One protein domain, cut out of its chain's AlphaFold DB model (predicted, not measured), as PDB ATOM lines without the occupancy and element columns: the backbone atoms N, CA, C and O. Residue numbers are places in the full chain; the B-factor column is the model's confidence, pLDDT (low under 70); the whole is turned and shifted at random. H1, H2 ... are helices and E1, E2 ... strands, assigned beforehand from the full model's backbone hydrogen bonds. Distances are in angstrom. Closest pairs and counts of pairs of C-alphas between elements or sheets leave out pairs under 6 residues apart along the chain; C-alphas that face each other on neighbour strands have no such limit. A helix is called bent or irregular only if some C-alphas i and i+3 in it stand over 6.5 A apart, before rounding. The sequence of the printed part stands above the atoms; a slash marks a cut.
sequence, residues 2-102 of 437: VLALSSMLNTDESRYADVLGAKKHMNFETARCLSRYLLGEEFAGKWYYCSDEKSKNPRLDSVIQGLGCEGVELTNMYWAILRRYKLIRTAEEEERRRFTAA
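What this domain is: This is residues 2 to 102 of the 437 residues of an uncharacterized protein of Madurella mycetomatis (UniProt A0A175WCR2). One half of this elongated body is a cluster of helices, with H2 and H3 packed on H6 and H1 set across H3; the other half is a small two-stranded sheet, E1 beside E2, with H5 packed on it and H7 next to H5 at the far end. The printed part has 101 residues, in the order H1 H2 H3 E1 H4 H5 E2 H6 H7, mostly helix, with the sheet parallel. It is compact, with a radius of gyration of the C-alphas of 13.8 A, and spans 43 by 26 by 22 A.

Where its parts are: H1, residues 2 to 9, begins with C-alpha 2 at (-32.264, 79.643, 98.034). H2 is residues 17 to 25, and H3, residues 28 to 38, is 15.2 A long. E1 is residues 46 to 49, H4 51 to 56, H5 60 to 66, E2 70 to 73 and H6 76 to 84. H7, residues 91 to 101, is 15.3 A long and ends with C-alpha 101 at (-38.434, 51.727, 81.731). H2 is irregular, but only just: C-alphas 20 and 23 are 6.8 A apart.

How they stand to each other: H1 touches H3, about perpendicular at 83 degrees, the closest C-alphas being Val 2 and Leu 34, 6.5 A. H2 touches H6 at a shallow tilt of 23 degrees, the same way, with C-alphas 23 and 81 closest at 5.3 A. H3 touches H6 at a steep tilt of 63 degrees, opposite ways, with C-alphas 31 and 82 closest at 6.2 A. E1 and E2 are parallel neighbours, with N 47 and O 70 within hydrogen-bond range at 2.8 A. E1, H4, H5, E2 form a strand-helix-strand unit, two parallel strands with helices between, and its crossover is right-handed. H5 touches H7 at a steep tilt of 41 degrees, the same way, with C-alphas 64 and 91 closest at 6.3 A. H4 and H6 are close but not clearly touching, with C-alphas 51 and 76 closest at 6.9 A. Each O i to N i+4 pair is within hydrogen-bond range in H1, H3, H5, H6 and H7; H2 has 3 of 5 and H4 1 of 2.

The domain as a whole: The two C-alphas farthest apart, those of Arg 15 and Ala 102, are 45.5 A apart. The printed part has no cut, and no link is long. Mean pLDDT of the printed part is 94.3, and no printed residue is under 70.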
ATOM      1  N   VAL A   2     -31.309  80.440  98.840       92.54
ATOM      2  CA  VAL A   2     -32.264  79.643  98.034       92.54
ATOM      3  C   VAL A   2     -33.621  79.459  98.724       92.54
ATOM      4  O   VAL A   2     -34.637  79.670  98.076       92.54
ATOM      5  N   LEU A   3     -33.637  79.187 100.036       92.92
ATOM      6  CA  LEU A   3     -34.866  79.100 100.839       92.92
ATOM      7  C   LEU A   3     -35.749  80.349 100.684       92.92
ATOM      8  O   LEU A   3     -36.906  80.235 100.305       92.92
ATOM      9  N   ALA A   4     -35.182  81.540 100.901       92.65
ATOM     10  CA  ALA A   4     -35.921  82.799 100.799       92.65
ATOM     11  C   ALA A   4     -36.483  83.028  99.387       92.65
ATOM     12  O   ALA A   4     -37.639  83.416  99.243       92.65
ATOM     13  N   LEU A   5     -35.694  82.733  98.345       93.34
ATOM     14  CA  LEU A   5     -36.158  82.831  96.961       93.34
ATOM     15  C   LEU A   5     -37.278  81.823  96.667       93.34
ATOM     16  O   LEU A   5     -38.270  82.183  96.043       93.34
ATOM     17  N   SER A   6     -37.146  80.582  97.142       94.64
ATOM     18  CA  SER A   6     -38.182  79.557  96.998       94.64
ATOM     19  C   SER A   6     -39.474  79.975  97.698       94.64
ATOM     20  O   SER A   6     -40.544  79.846  97.112       94.64
ATOM     21  N   SER A   7     -39.388  80.520  98.915       93.68
ATOM     22  CA  SER A   7     -40.545  81.056  99.636       93.68
ATOM     23  C   SER A   7     -41.195  82.214  98.881       93.68
ATOM     24  O   SER A   7     -42.406  82.211  98.725       93.68
ATOM     25  N   MET A   8     -40.413  83.161  98.348       93.70
ATOM     26  CA  MET A   8     -40.937  84.288  97.561       93.70
ATOM     27  C   MET A   8     -41.618  83.862  96.255       93.70
ATOM     28  O   MET A   8     -42.573  84.499  95.825       93.70
ATOM     29  N   LEU A   9     -41.117  82.819  95.590       93.91
ATOM     30  CA  LEU A   9     -41.729  82.308  94.362       93.91
ATOM     31  C   LEU A   9     -43.005  81.512  94.643       93.91
ATOM     32  O   LEU A   9     -43.870  81.446  93.772       93.91
ATOM     33  N   ASN A  10     -43.123  80.915  95.832       93.91
ATOM     34  CA  ASN A  10     -44.260  80.076  96.197       93.91
ATOM     35  C   ASN A  10     -45.408  80.819  96.904       93.91
ATOM     36  O   ASN A  10     -46.313  80.176  97.420       93.91
ATOM     37  N   THR A  11     -45.375  82.151  96.958       90.77
ATOM     38  CA  THR A  11     -46.488  82.969  97.465       90.77
ATOM     39  C   THR A  11     -47.379  83.442  96.322       90.77
ATOM     40  O   THR A  11     -46.864  84.024  95.366       90.77
ATOM     41  N   ASP A  12     -48.698  83.280  96.452       83.65
ATOM     42  CA  ASP A  12     -49.676  83.773  95.465       83.65
ATOM     43  C   ASP A  12     -49.684  85.308  95.360       83.65
ATOM     44  O   ASP A  12     -49.824  85.878  94.279       83.65
ATOM     45  N   GLU A  13     -49.459  86.001  96.481       80.04
ATOM     46  CA  GLU A  13     -49.355  87.459  96.541       80.04
ATOM     47  C   GLU A  13     -47.915  87.930  96.296       80.04
ATOM     48  O   GLU A  13     -47.197  88.335  97.219       80.04
ATOM     49  N   SER A  14     -47.455  87.913  95.044       70.81
ATOM     50  CA  SER A  14     -46.144  88.486  94.736       70.81
ATOM     51  C   SER A  14     -46.186  90.020  94.843       70.81
ATOM     52  O   SER A  14     -46.456  90.722  93.870       70.81
ATOM     53  N   ARG A  15     -45.873  90.568  96.023       77.76
ATOM     54  CA  ARG A  15     -45.736  92.027  96.239       77.76
ATOM     55  C   ARG A  15     -44.572  92.654  95.460       77.76
ATOM     56  O   ARG A  15     -44.449  93.873  95.408       77.76
ATOM     57  N   TYR A  16     -43.709  91.828  94.874       80.33
ATOM     58  CA  TYR A  16     -42.479  92.247  94.215       80.33
ATOM     59  C   TYR A  16     -42.616  92.129  92.694       80.33
ATOM     60  O   TYR A  16     -42.835  91.039  92.168       80.33
ATOM     61  N   ALA A  17     -42.428  93.240  91.978       79.68
ATOM     62  CA  ALA A  17     -42.438  93.262  90.511       79.68
ATOM     63  C   ALA A  17     -41.399  92.297  89.905       79.68
ATOM     64  O   ALA A  17     -41.665  91.640  88.897       79.68
ATOM     65  N   ASP A  18     -40.251  92.143  90.568       84.21
ATOM     66  CA  ASP A  18     -39.184  91.228  90.152       84.21
ATOM     67  C   ASP A  18     -39.632  89.764  90.155       84.21
ATOM     68  O   ASP A  18     -39.204  88.976  89.311       84.21
ATOM     69  N   VAL A  19     -40.535  89.400  91.071       86.97
ATOM     70  CA  VAL A  19     -41.089  88.048  91.153       86.97
ATOM     71  C   VAL A  19     -41.961  87.778  89.927       86.97
ATOM     72  O   VAL A  19     -41.730  86.789  89.239       86.97
ATOM     73  N   LEU A  20     -42.837  88.709  89.535       85.38
ATOM     74  CA  LEU A  20     -43.631  88.596  88.300       85.38
ATOM     75  C   LEU A  20     -42.752  88.485  87.040       85.38
ATOM     76  O   LEU A  20     -43.072  87.751  86.099       85.38
ATOM     77  N   GLY A  21     -41.615  89.189  87.024       90.46
ATOM     78  CA  GLY A  21     -40.622  89.120  85.951       90.46
ATOM     79  C   GLY A  21     -39.798  87.826  85.934       90.46
ATOM     80  O   GLY A  21     -39.237  87.468  84.890       90.46
ATOM     81  N   ALA A  22     -39.744  87.084  87.044       92.57
ATOM     82  CA  ALA A  22     -38.858  85.934  87.210       92.57
ATOM     83  C   ALA A  22     -39.101  84.847  86.154       92.57
ATOM     84  O   ALA A  22     -38.144  84.288  85.620       92.57
ATOM     85  N   LYS A  23     -40.356  84.611  85.746       91.15
ATOM     86  CA  LYS A  23     -40.688  83.650  84.676       91.15
ATOM     87  C   LYS A  23     -39.943  83.931  83.365       91.15
ATOM     88  O   LYS A  23     -39.531  83.003  82.661       91.15
ATOM     89  N   LYS A  24     -39.758  85.210  83.029       93.49
ATOM     90  CA  LYS A  24     -39.087  85.643  81.795       93.49
ATOM     91  C   LYS A  24     -37.573  85.739  81.966       93.49
ATOM     92  O   LYS A  24     -36.852  85.343  81.050       93.49
ATOM     93  N   HIS A  25     -37.109  86.210  83.123       95.16
ATOM     94  CA  HIS A  25     -35.721  86.639  83.318       95.16
ATOM     95  C   HIS A  25     -34.857  85.701  84.170       95.16
ATOM     96  O   HIS A  25     -33.636  85.842  84.155       95.16
ATOM     97  N   MET A  26     -35.436  84.732  84.887       96.44
ATOM     98  CA  MET A  26     -34.646  83.794  85.682       96.44
ATOM     99  C   MET A  26     -33.771  82.931  84.770       96.44
ATOM    100  O   MET A  26     -34.263  82.235  83.876       96.44
ATOM    101  N   ASN A  27     -32.461  82.987  85.001       96.93
ATOM    102  CA  ASN A  27     -31.489  82.201  84.255       96.93
ATOM    103  C   ASN A  27     -31.518  80.716  84.671       96.93
ATOM    104  O   ASN A  27     -32.091  80.338  85.698       96.93
ATOM    105  N   PHE A  28     -30.884  79.876  83.852       97.86
ATOM    106  CA  PHE A  28     -30.815  78.433  84.074       97.86
ATOM    107  C   PHE A  28     -30.156  78.065  85.410       97.86
ATOM    108  O   PHE A  28     -30.652  77.187  86.107       97.86
ATOM    109  N   GLU A  29     -29.074  78.744  85.795       98.10
ATOM    110  CA  GLU A  29     -28.315  78.424  87.010       98.10
ATOM    111  C   GLU A  29     -29.135  78.630  88.286       98.10
ATOM    112  O   GLU A  29     -29.187  77.750  89.145       98.10
ATOM    113  N   THR A  30     -29.860  79.746  88.386       97.76
ATOM    114  CA  THR A  30     -30.762  80.016  89.510       97.76
ATOM    115  C   THR A  30     -31.916  79.015  89.541       97.76
ATOM    116  O   THR A  30     -32.220  78.469  90.603       97.76
ATOM    117  N   ALA A  31     -32.524  78.714  88.388       97.89
ATOM    118  CA  ALA A  31     -33.586  77.712  88.298       97.89
ATOM    119  C   ALA A  31     -33.085  76.312  88.696       97.89
ATOM    120  O   ALA A  31     -33.775  75.580  89.406       97.89
ATOM    121  N   ARG A  32     -31.856  75.955  88.308       98.06
ATOM    122  CA  ARG A  32     -31.191  74.704  88.689       98.06
ATOM    123  C   ARG A  32     -30.934  74.636  90.192       98.06
ATOM    124  O   ARG A  32     -31.161  73.587  90.788       98.06
ATOM    125  N   CYS A  33     -30.510  75.732  90.818       97.85
ATOM    126  CA  CYS A  33     -30.366  75.810  92.274       97.85
ATOM    127  C   CYS A  33     -31.701  75.598  93.002       97.85
ATOM    128  O   CYS A  33     -31.737  74.869  93.990       97.85
ATOM    129  N   LEU A  34     -32.795  76.180  92.501       97.64
ATOM    130  CA  LEU A  34     -34.140  75.974  93.054       97.64
ATOM    131  C   LEU A  34     -34.619  74.530  92.871       97.64
ATOM    132  O   LEU A  34     -35.098  73.921  93.820       97.64
ATOM    133  N   SER A  35     -34.418  73.953  91.684       97.42
ATOM    134  CA  SER A  35     -34.719  72.543  91.411       97.42
ATOM    135  C   SER A  35     -33.963  71.610  92.358       97.42
ATOM    136  O   SER A  35     -34.572  70.740  92.971       97.42
ATOM    137  N   ARG A  36     -32.656  71.827  92.551       97.24
ATOM    138  CA  ARG A  36     -31.846  71.051  93.504       97.24
ATOM    139  C   ARG A  36     -32.312  71.198  94.947       97.24
ATOM    140  O   ARG A  36     -32.168  70.255  95.710       97.24
ATOM    141  N   TYR A  37     -32.804  72.377  95.316       97.09
ATOM    142  CA  TYR A  37     -33.363  72.609  96.640       97.09
ATOM    143  C   TYR A  37     -34.662  71.820  96.827       97.09
ATOM    144  O   TYR A  37     -34.746  71.055  97.775       97.09
ATOM    145  N   LEU A  38     -35.617  71.921  95.895       96.83
ATOM    146  CA  LEU A  38     -36.895  71.202  95.963       96.83
ATOM    147  C   LEU A  38     -36.737  69.677  95.877       96.83
ATOM    148  O   LEU A  38     -37.453  68.949  96.544       96.83
ATOM    149  N   LEU A  39     -35.799  69.184  95.067       95.25
ATOM    150  CA  LEU A  39     -35.534  67.749  94.901       95.25
ATOM    151  C   LEU A  39     -34.448  67.227  95.860       95.25
ATOM    152  O   LEU A  39     -33.917  66.135  95.654       95.25
ATOM    153  N   GLY A  40     -34.061  68.028  96.853       95.41
ATOM    154  CA  GLY A  40     -33.071  67.659  97.858       95.41
ATOM    155  C   GLY A  40     -33.609  66.661  98.885       95.41
ATOM    156  O   GLY A  40     -34.811  66.422  98.981       95.41
ATOM    157  N   GLU A  41     -32.709  66.106  99.699       95.24
ATOM    158  CA  GLU A  41     -33.039  65.101 100.726       95.24
ATOM    159  C   GLU A  41     -34.058  65.600 101.764       95.24
ATOM    160  O   GLU A  41     -34.874  64.819 102.243       95.24
ATOM    161  N   GLU A  42     -34.067  66.904 102.061       93.21
ATOM    162  CA  GLU A  42     -35.021  67.540 102.987       93.21
ATOM    163  C   GLU A  42     -36.488  67.372 102.548       93.21
ATOM    164  O   GLU A  42     -37.402  67.380 103.372       93.21
ATOM    165  N   PHE A  43     -36.718  67.185 101.248       94.10
ATOM    166  CA  PHE A  43     -38.043  67.028 100.655       94.10
ATOM    167  C   PHE A  43     -38.224  65.653 100.007       94.10
ATOM    168  O   PHE A  43     -39.081  65.481  99.137       94.10
ATOM    169  N   ALA A  44     -37.433  64.660 100.427       93.98
ATOM    170  CA  ALA A  44     -37.596  63.289  99.973       93.98
ATOM    171  C   ALA A  44     -39.040  62.810 100.209       93.98
ATOM    172  O   ALA A  44     -39.609  62.996 101.283       93.98
ATOM    173  N   GLY A  45     -39.637  62.208  99.179       94.82
ATOM    174  CA  GLY A  45     -41.031  61.766  99.210       94.82
ATOM    175  C   GLY A  45     -42.060  62.849  98.879       94.82
ATOM    176  O   GLY A  45     -43.245  62.553  98.931       94.82
ATOM    177  N   LYS A  46     -41.662  64.071  98.503       96.87
ATOM    178  CA  LYS A  46     -42.591  65.100  98.006       96.87
ATOM    179  C   LYS A  46     -42.629  65.121  96.480       96.87
ATOM    180  O   LYS A  46     -41.599  65.009  95.818       96.87
ATOM    181  N   TRP A  47     -43.823  65.299  95.925       97.12
ATOM    182  CA  TRP A  47     -44.053  65.508  94.501       97.12
ATOM    183  C   TRP A  47     -44.643  66.886  94.272       97.12
ATOM    184  O   TRP A  47     -45.702  67.205  94.806       97.12
ATOM    185  N   TYR A  48     -43.986  67.701  93.457       97.64
ATOM    186  CA  TYR A  48     -44.484  69.037  93.165       97.64
ATOM    187  C   TYR A  48     -45.371  69.030  91.922       97.64
ATOM    188  O   TYR A  48     -45.068  68.331  90.957       97.64
ATOM    189  N   TYR A  49     -46.433  69.827  91.940       97.56
ATOM    190  CA  TYR A  49     -47.353  70.035  90.815       97.56
ATOM    191  C   TYR A  49     -47.855  71.485  90.807       97.56
ATOM    192  O   TYR A  49     -47.513  72.253  91.704       97.56
ATOM    193  N   CYS A  50     -48.664  71.885  89.824       96.14
ATOM    194  CA  CYS A  50     -49.358  73.182  89.839       96.14
ATOM    195  C   CYS A  50     -50.874  73.031  89.632       96.14
ATOM    196  O   CYS A  50     -51.334  72.011  89.112       96.14
ATOM    197  N   SER A  51     -51.663  74.050  89.985       95.35
ATOM    198  CA  SER A  51     -53.127  74.051  89.791       95.35
ATOM    199  C   SER A  51     -53.550  73.777  88.344       95.35
ATOM    200  O   SER A  51     -54.511  73.041  88.099       95.35
ATOM    201  N   ASP A  52     -52.810  74.303  87.364       95.44
ATOM    202  CA  ASP A  52     -53.078  74.043  85.942       95.44
ATOM    203  C   ASP A  52     -52.910  72.559  85.565       95.44
ATOM    204  O   ASP A  52     -53.574  72.082  84.648       95.44
ATOM    205  N   GLU A  53     -52.015  71.823  86.229       94.41
ATOM    206  CA  GLU A  53     -51.855  70.375  86.036       94.41
ATOM    207  C   GLU A  53     -53.005  69.621  86.706       94.41
ATOM    208  O   GLU A  53     -53.643  68.781  86.073       94.41
ATOM    209  N   LYS A  54     -53.342  69.990  87.948       94.84
ATOM    210  CA  LYS A  54     -54.435  69.375  88.716       94.84
ATOM    211  C   LYS A  54     -55.799  69.525  88.043       94.84
ATOM    212  O   LYS A  54     -56.602  68.602  88.058       94.84
ATOM    213  N   SER A  55     -56.054  70.672  87.420       93.80
ATOM    214  CA  SER A  55     -57.304  70.920  86.688       93.80
ATOM    215  C   SER A  55     -57.428  70.120  85.388       93.80
ATOM    216  O   SER A  55     -58.542  69.875  84.936       93.80
ATOM    217  N   LYS A  56     -56.307  69.707  84.783       91.53
ATOM    218  CA  LYS A  56     -56.291  68.920  83.539       91.53
ATOM    219  C   LYS A  56     -56.284  67.422  83.791       91.53
ATOM    220  O   LYS A  56     -56.794  66.676  82.962       91.53
ATOM    221  N   ASN A  57     -55.710  66.995  84.911       90.83
ATOM    222  CA  ASN A  57     -55.624  65.595  85.283       90.83
ATOM    223  C   ASN A  57     -56.371  65.337  86.604       90.83
ATOM    224  O   ASN A  57     -55.789  65.489  87.681       90.83
ATOM    225  N   PRO A  58     -57.634  64.878  86.552       88.69
ATOM    226  CA  PRO A  58     -58.392  64.536  87.755       88.69
ATOM    227  C   PRO A  58     -57.801  63.344  88.530       88.69
ATOM    228  O   PRO A  58     -58.107  63.173  89.706       88.69
ATOM    229  N   ARG A  59     -56.928  62.537  87.910       92.00
ATOM    230  CA  ARG A  59     -56.223  61.409  88.546       92.00
ATOM    231  C   ARG A  59     -54.913  61.830  89.216       92.00
ATOM    232  O   ARG A  59     -54.256  60.973  89.801       92.00
ATOM    233  N   LEU A  60     -54.522  63.108  89.160       95.63
ATOM    234  CA  LEU A  60     -53.215  63.580  89.632       95.63
ATOM    235  C   LEU A  60     -52.897  63.124  91.062       95.63
ATOM    236  O   LEU A  60     -51.810  62.607  91.308       95.63
ATOM    237  N   ASP A  61     -53.848  63.267  91.988       95.68
ATOM    238  CA  ASP A  61     -53.646  62.896  93.393       95.68
ATOM    239  C   ASP A  61     -53.394  61.378  93.535       95.68
ATOM    240  O   ASP A  61     -52.449  60.963  94.213       95.68
ATOM    241  N   SER A  62     -54.163  60.549  92.817       94.02
ATOM    242  CA  SER A  62     -53.965  59.094  92.750       94.02
ATOM    243  C   SER A  62     -52.611  58.730  92.139       94.02
ATOM    244  O   SER A  62     -51.955  57.801  92.612       94.02
ATOM    245  N   VAL A  63     -52.162  59.472  91.119       96.01
ATOM    246  CA  VAL A  63     -50.858  59.244  90.486       96.01
ATOM    247  C   VAL A  63     -49.722  59.561  91.449       96.01
ATOM    248  O   VAL A  63     -48.828  58.739  91.637       96.01
ATOM    249  N   ILE A  64     -49.776  60.711  92.121       97.23
ATOM    250  CA  ILE A  64     -48.768  61.124  93.104       97.23
ATOM    251  C   ILE A  64     -48.677  60.116  94.258       97.23
ATOM    252  O   ILE A  64     -47.579  59.673  94.612       97.23
ATOM    253  N   GLN A  65     -49.823  59.690  94.794       96.02
ATOM    254  CA  GLN A  65     -49.876  58.656  95.828       96.02
ATOM    255  C   GLN A  65     -49.325  57.316  95.311       96.02
ATOM    256  O   GLN A  65     -48.571  56.635  96.009       96.02
ATOM    257  N   GLY A  66     -49.652  56.965  94.066       94.89
ATOM    258  CA  GLY A  66     -49.145  55.796  93.352       94.89
ATOM    259  C   GLY A  66     -47.624  55.805  93.159       94.89
ATOM    260  O   GLY A  66     -46.968  54.765  93.226       94.89
ATOM    261  N   LEU A  67     -47.027  56.986  92.997       95.33
ATOM    262  CA  LEU A  67     -45.576  57.184  92.952       95.33
ATOM    263  C   LEU A  67     -44.910  57.083  94.338       95.33
ATOM    264  O   LEU A  67     -43.679  57.150  94.417       95.33
ATOM    265  N   GLY A  68     -45.693  56.911  95.409       94.78
ATOM    266  CA  GLY A  68     -45.218  56.854  96.790       94.78
ATOM    267  C   GLY A  68     -44.804  58.218  97.338       94.78
ATOM    268  O   GLY A  68     -43.912  58.281  98.180       94.78
ATOM    269  N   CYS A  69     -45.399  59.299  96.825       96.56
ATOM    270  CA  CYS A  69     -45.061  60.669  97.195       96.56
ATOM    271  C   CYS A  69     -46.264  61.423  97.795       96.56
ATOM    272  O   CYS A  69     -47.418  61.055  97.584       96.56
ATOM    273  N   GLU A  70     -45.987  62.504  98.518       96.69
ATOM    274  CA  GLU A  70     -46.954  63.499  98.990       96.69
ATOM    275  C   GLU A  70     -47.015  64.673  98.003       96.69
ATOM    276  O   GLU A  70     -45.984  65.252  97.658       96.69
ATOM    277  N   GLY A  71     -48.211  65.040  97.545       97.15
ATOM    278  CA  GLY A  71     -48.392  66.145  96.605       97.15
ATOM    279  C   GLY A  71     -48.220  67.513  97.265       97.15
ATOM    280  O   GLY A  71     -48.907  67.825  98.231       97.15
ATOM    281  N   VAL A  72     -47.369  68.365  96.691       97.46
ATOM    282  CA  VAL A  72     -47.161  69.759  97.102       97.46
ATOM    283  C   VAL A  72     -47.409  70.690  95.925       97.46
ATOM    284  O   VAL A  72     -46.715  70.640  94.909       97.46
ATOM    285  N   GLU A  73     -48.380  71.580  96.072       97.56
ATOM    286  CA  GLU A  73     -48.687  72.557  95.035       97.56
ATOM    287  C   GLU A  73     -47.645  73.688  95.014       97.56
ATOM    288  O   GLU A  73     -47.304  74.283  96.042       97.56
ATOM    289  N   LEU A  74     -47.133  73.977  93.820       97.31
ATOM    290  CA  LEU A  74     -46.329  75.147  93.511       97.31
ATOM    291  C   LEU A  74     -47.165  76.171  92.752       97.31
ATOM    292  O   LEU A  74     -48.018  75.823  91.932       97.31
ATOM    293  N   THR A  75     -46.829  77.447  92.931       95.81
ATOM    294  CA  THR A  75     -47.421  78.508  92.110       95.81
ATOM    295  C   THR A  75     -47.141  78.258  90.622       95.81
ATOM    296  O   THR A  75     -46.054  77.817  90.226       95.81
ATOM    297  N   ASN A  76     -48.098  78.613  89.757       94.76
ATOM    298  CA  ASN A  76     -47.979  78.452  88.301       94.76
ATOM    299  C   ASN A  76     -46.714  79.110  87.725       94.76
ATOM    300  O   ASN A  76     -46.122  78.639  86.752       94.76
ATOM    301  N   MET A  77     -46.272  80.215  88.325       94.78
ATOM    302  CA  MET A  77     -45.043  80.899  87.944       94.78
ATOM    303  C   MET A  77     -43.797  80.082  88.306       94.78
ATOM    304  O   MET A  77     -42.925  79.915  87.448       94.78
ATOM    305  N   TYR A  78     -43.710  79.571  89.539       96.93
ATOM    306  CA  TYR A  78     -42.570  78.774  89.989       96.93
ATOM    307  C   TYR A  78     -42.472  77.473  89.186       96.93
ATOM    308  O   TYR A  78     -41.420  77.164  88.617       96.93
ATOM    309  N   TRP A  79     -43.602  76.787  89.012       97.15
ATOM    310  CA  TRP A  79     -43.709  75.621  88.143       97.15
ATOM    311  C   TRP A  79     -43.235  75.916  86.714       97.15
ATOM    312  O   TRP A  79     -42.388  75.204  86.170       97.15
ATOM    313  N   ALA A  80     -43.706  77.013  86.110       96.40
ATOM    314  CA  ALA A  80     -43.343  77.377  84.742       96.40
ATOM    315  C   ALA A  80     -41.844  77.673  84.561       96.40
ATOM    316  O   ALA A  80     -41.292  77.356  83.507       96.40
ATOM    317  N   ILE A  81     -41.173  78.255  85.563       97.55
ATOM    318  CA  ILE A  81     -39.716  78.471  85.542       97.55
ATOM    319  C   ILE A  81     -38.981  77.131  85.458       97.55
ATOM    320  O   ILE A  81     -38.104  76.958  84.610       97.55
ATOM    321  N   LEU A  82     -39.352  76.171  86.307       98.19
ATOM    322  CA  LEU A  82     -38.717  74.852  86.342       98.19
ATOM    323  C   LEU A  82     -39.007  74.062  85.058       98.19
ATOM    324  O   LEU A  82     -38.100  73.463  84.473       98.19
ATOM    325  N   ARG A  83     -40.251  74.120  84.565       97.09
ATOM    326  CA  ARG A  83     -40.673  73.479  83.311       97.09
ATOM    327  C   ARG A  83     -39.976  74.053  82.083       97.09
ATOM    328  O   ARG A  83     -39.575  73.278  81.217       97.09
ATOM    329  N   ARG A  84     -39.757  75.373  82.019       96.72
ATOM    330  CA  ARG A  84     -39.036  76.035  80.911       96.72
ATOM    331  C   ARG A  84     -37.668  75.401  80.652       96.72
ATOM    332  O   ARG A  84     -37.260  75.280  79.502       96.72
ATOM    333  N   TYR A  85     -36.985  74.984  81.713       97.79
ATOM    334  CA  TYR A  85     -35.663  74.364  81.645       97.79
ATOM    335  C   TYR A  85     -35.692  72.834  81.795       97.79
ATOM    336  O   TYR A  85     -34.636  72.227  81.957       97.79
ATOM    337  N   LYS A  86     -36.878  72.200  81.738       96.92
ATOM    338  CA  LYS A  86     -37.085  70.748  81.927       96.92
ATOM    339  C   LYS A  86     -36.475  70.206  83.230       96.92
ATOM    340  O   LYS A  86     -36.026  69.065  83.288       96.92
ATOM    341  N   LEU A  87     -36.454  71.032  84.276       97.73
ATOM    342  CA  LEU A  87     -35.894  70.687  85.586       97.73
ATOM    343  C   LEU A  87     -36.885  69.929  86.478       97.73
ATOM    344  O   LEU A  87     -36.497  69.395  87.513       97.73
ATOM    345  N   ILE A  88     -38.159  69.897  86.085       96.96
ATOM    346  CA  ILE A  88     -39.213  69.141  86.757       96.96
ATOM    347  C   ILE A  88     -40.121  68.464  85.733       96.96
ATOM    348  O   ILE A  88     -40.266  68.942  84.599       96.96
ATOM    349  N   ARG A  89     -40.708  67.338  86.133       96.54
ATOM    350  CA  ARG A  89     -41.602  66.520  85.315       96.54
ATOM    351  C   ARG A  89     -43.002  66.530  85.901       96.54
ATOM    352  O   ARG A  89     -43.140  66.663  87.112       96.54
ATOM    353  N   THR A  90     -44.001  66.410  85.036       96.29
ATOM    354  CA  THR A  90     -45.387  66.178  85.471       96.29
ATOM    355  C   THR A  90     -45.502  64.790  86.098       96.29
ATOM    356  O   THR A  90     -44.653  63.922  85.853       96.29
ATOM    357  N   ALA A  91     -46.544  64.559  86.896       95.36
ATOM    358  CA  ALA A  91     -46.778  63.235  87.478       95.36
ATOM    359  C   ALA A  91     -46.944  62.164  86.380       95.36
ATOM    360  O   ALA A  91     -46.333  61.101  86.451       95.36
ATOM    361  N   GLU A  92     -47.665  62.500  85.307       93.46
ATOM    362  CA  GLU A  92     -47.845  61.641  84.127       93.46
ATOM    363  C   GLU A  92     -46.532  61.348  83.384       93.46
ATOM    364  O   GLU A  92     -46.314  60.236  82.904       93.46
ATOM    365  N   GLU A  93     -45.632  62.333  83.259       95.56
ATOM    366  CA  GLU A  93     -44.319  62.135  82.631       95.56
ATOM    367  C   GLU A  93     -43.458  61.156  83.443       95.56
ATOM    368  O   GLU A  93     -42.688  60.380  82.867       95.56
ATOM    369  N   GLU A  94     -43.564  61.187  84.775       96.34
ATOM    370  CA  GLU A  94     -42.857  60.252  85.653       96.34
ATOM    371  C   GLU A  94     -43.478  58.861  85.656       96.34
ATOM    372  O   GLU A  94     -42.736  57.885  85.535       96.34
ATOM    373  N   GLU A  95     -44.804  58.763  85.746       95.25
ATOM    374  CA  GLU A  95     -45.544  57.510  85.592       95.25
ATOM    375  C   GLU A  95     -45.140  56.824  84.283       95.25
ATOM    376  O   GLU A  95     -44.591  55.718  84.303       95.25
ATOM    377  N   ARG A  96     -45.280  57.535  83.156       95.92
ATOM    378  CA  ARG A  96     -44.886  57.052  81.830       95.92
ATOM    379  C   ARG A  96     -43.451  56.559  81.818       95.92
ATOM    380  O   ARG A  96     -43.188  55.457  81.341       95.92
ATOM    381  N   ARG A  97     -42.500  57.351  82.327       96.52
ATOM    382  CA  ARG A  97     -41.088  56.950  82.335       96.52
ATOM    383  C   ARG A  97     -40.884  55.670  83.138       96.52
ATOM    384  O   ARG A  97     -40.130  54.813  82.693       96.52
ATOM    385  N   ARG A  98     -41.486  55.548  84.321       96.88
ATOM    386  CA  ARG A  98     -41.244  54.393  85.192       96.88
ATOM    387  C   ARG A  98     -41.853  53.118  84.624       96.88
ATOM    388  O   ARG A  98     -41.169  52.103  84.631       96.88
ATOM    389  N   PHE A  99     -43.064  53.180  84.076       97.41
ATOM    390  CA  PHE A  99     -43.677  52.027  83.412       97.41
ATOM    391  C   PHE A  99     -42.945  51.633  82.125       97.41
ATOM    392  O   PHE A  99     -42.680  50.455  81.923       97.41
ATOM    393  N   THR A 100     -42.551  52.592  81.280       96.69
ATOM    394  CA  THR A 100     -41.837  52.284  80.021       96.69
ATOM    395  C   THR A 100     -40.398  51.808  80.244       96.69
ATOM    396  O   THR A 100     -39.871  51.052  79.433       96.69
ATOM    397  N   ALA A 101     -39.755  52.222  81.339       97.15
ATOM    398  CA  ALA A 101     -38.434  51.727  81.731       97.15
ATOM    399  C   ALA A 101     -38.485  50.393  82.498       97.15
ATOM    400  O   ALA A 101     -37.437  49.777  82.701       97.15
ATOM    401  N   ALA A 102     -39.664  49.964  82.957       97.88
ATOM    402  CA  ALA A 102     -39.813  48.729  83.709       97.88
ATOM    403  C   ALA A 102     -39.638  47.505  82.784       97.88
ATOM    404  O   ALA A 102     -40.173  47.486  81.674       97.88
TER     405      ALA A 102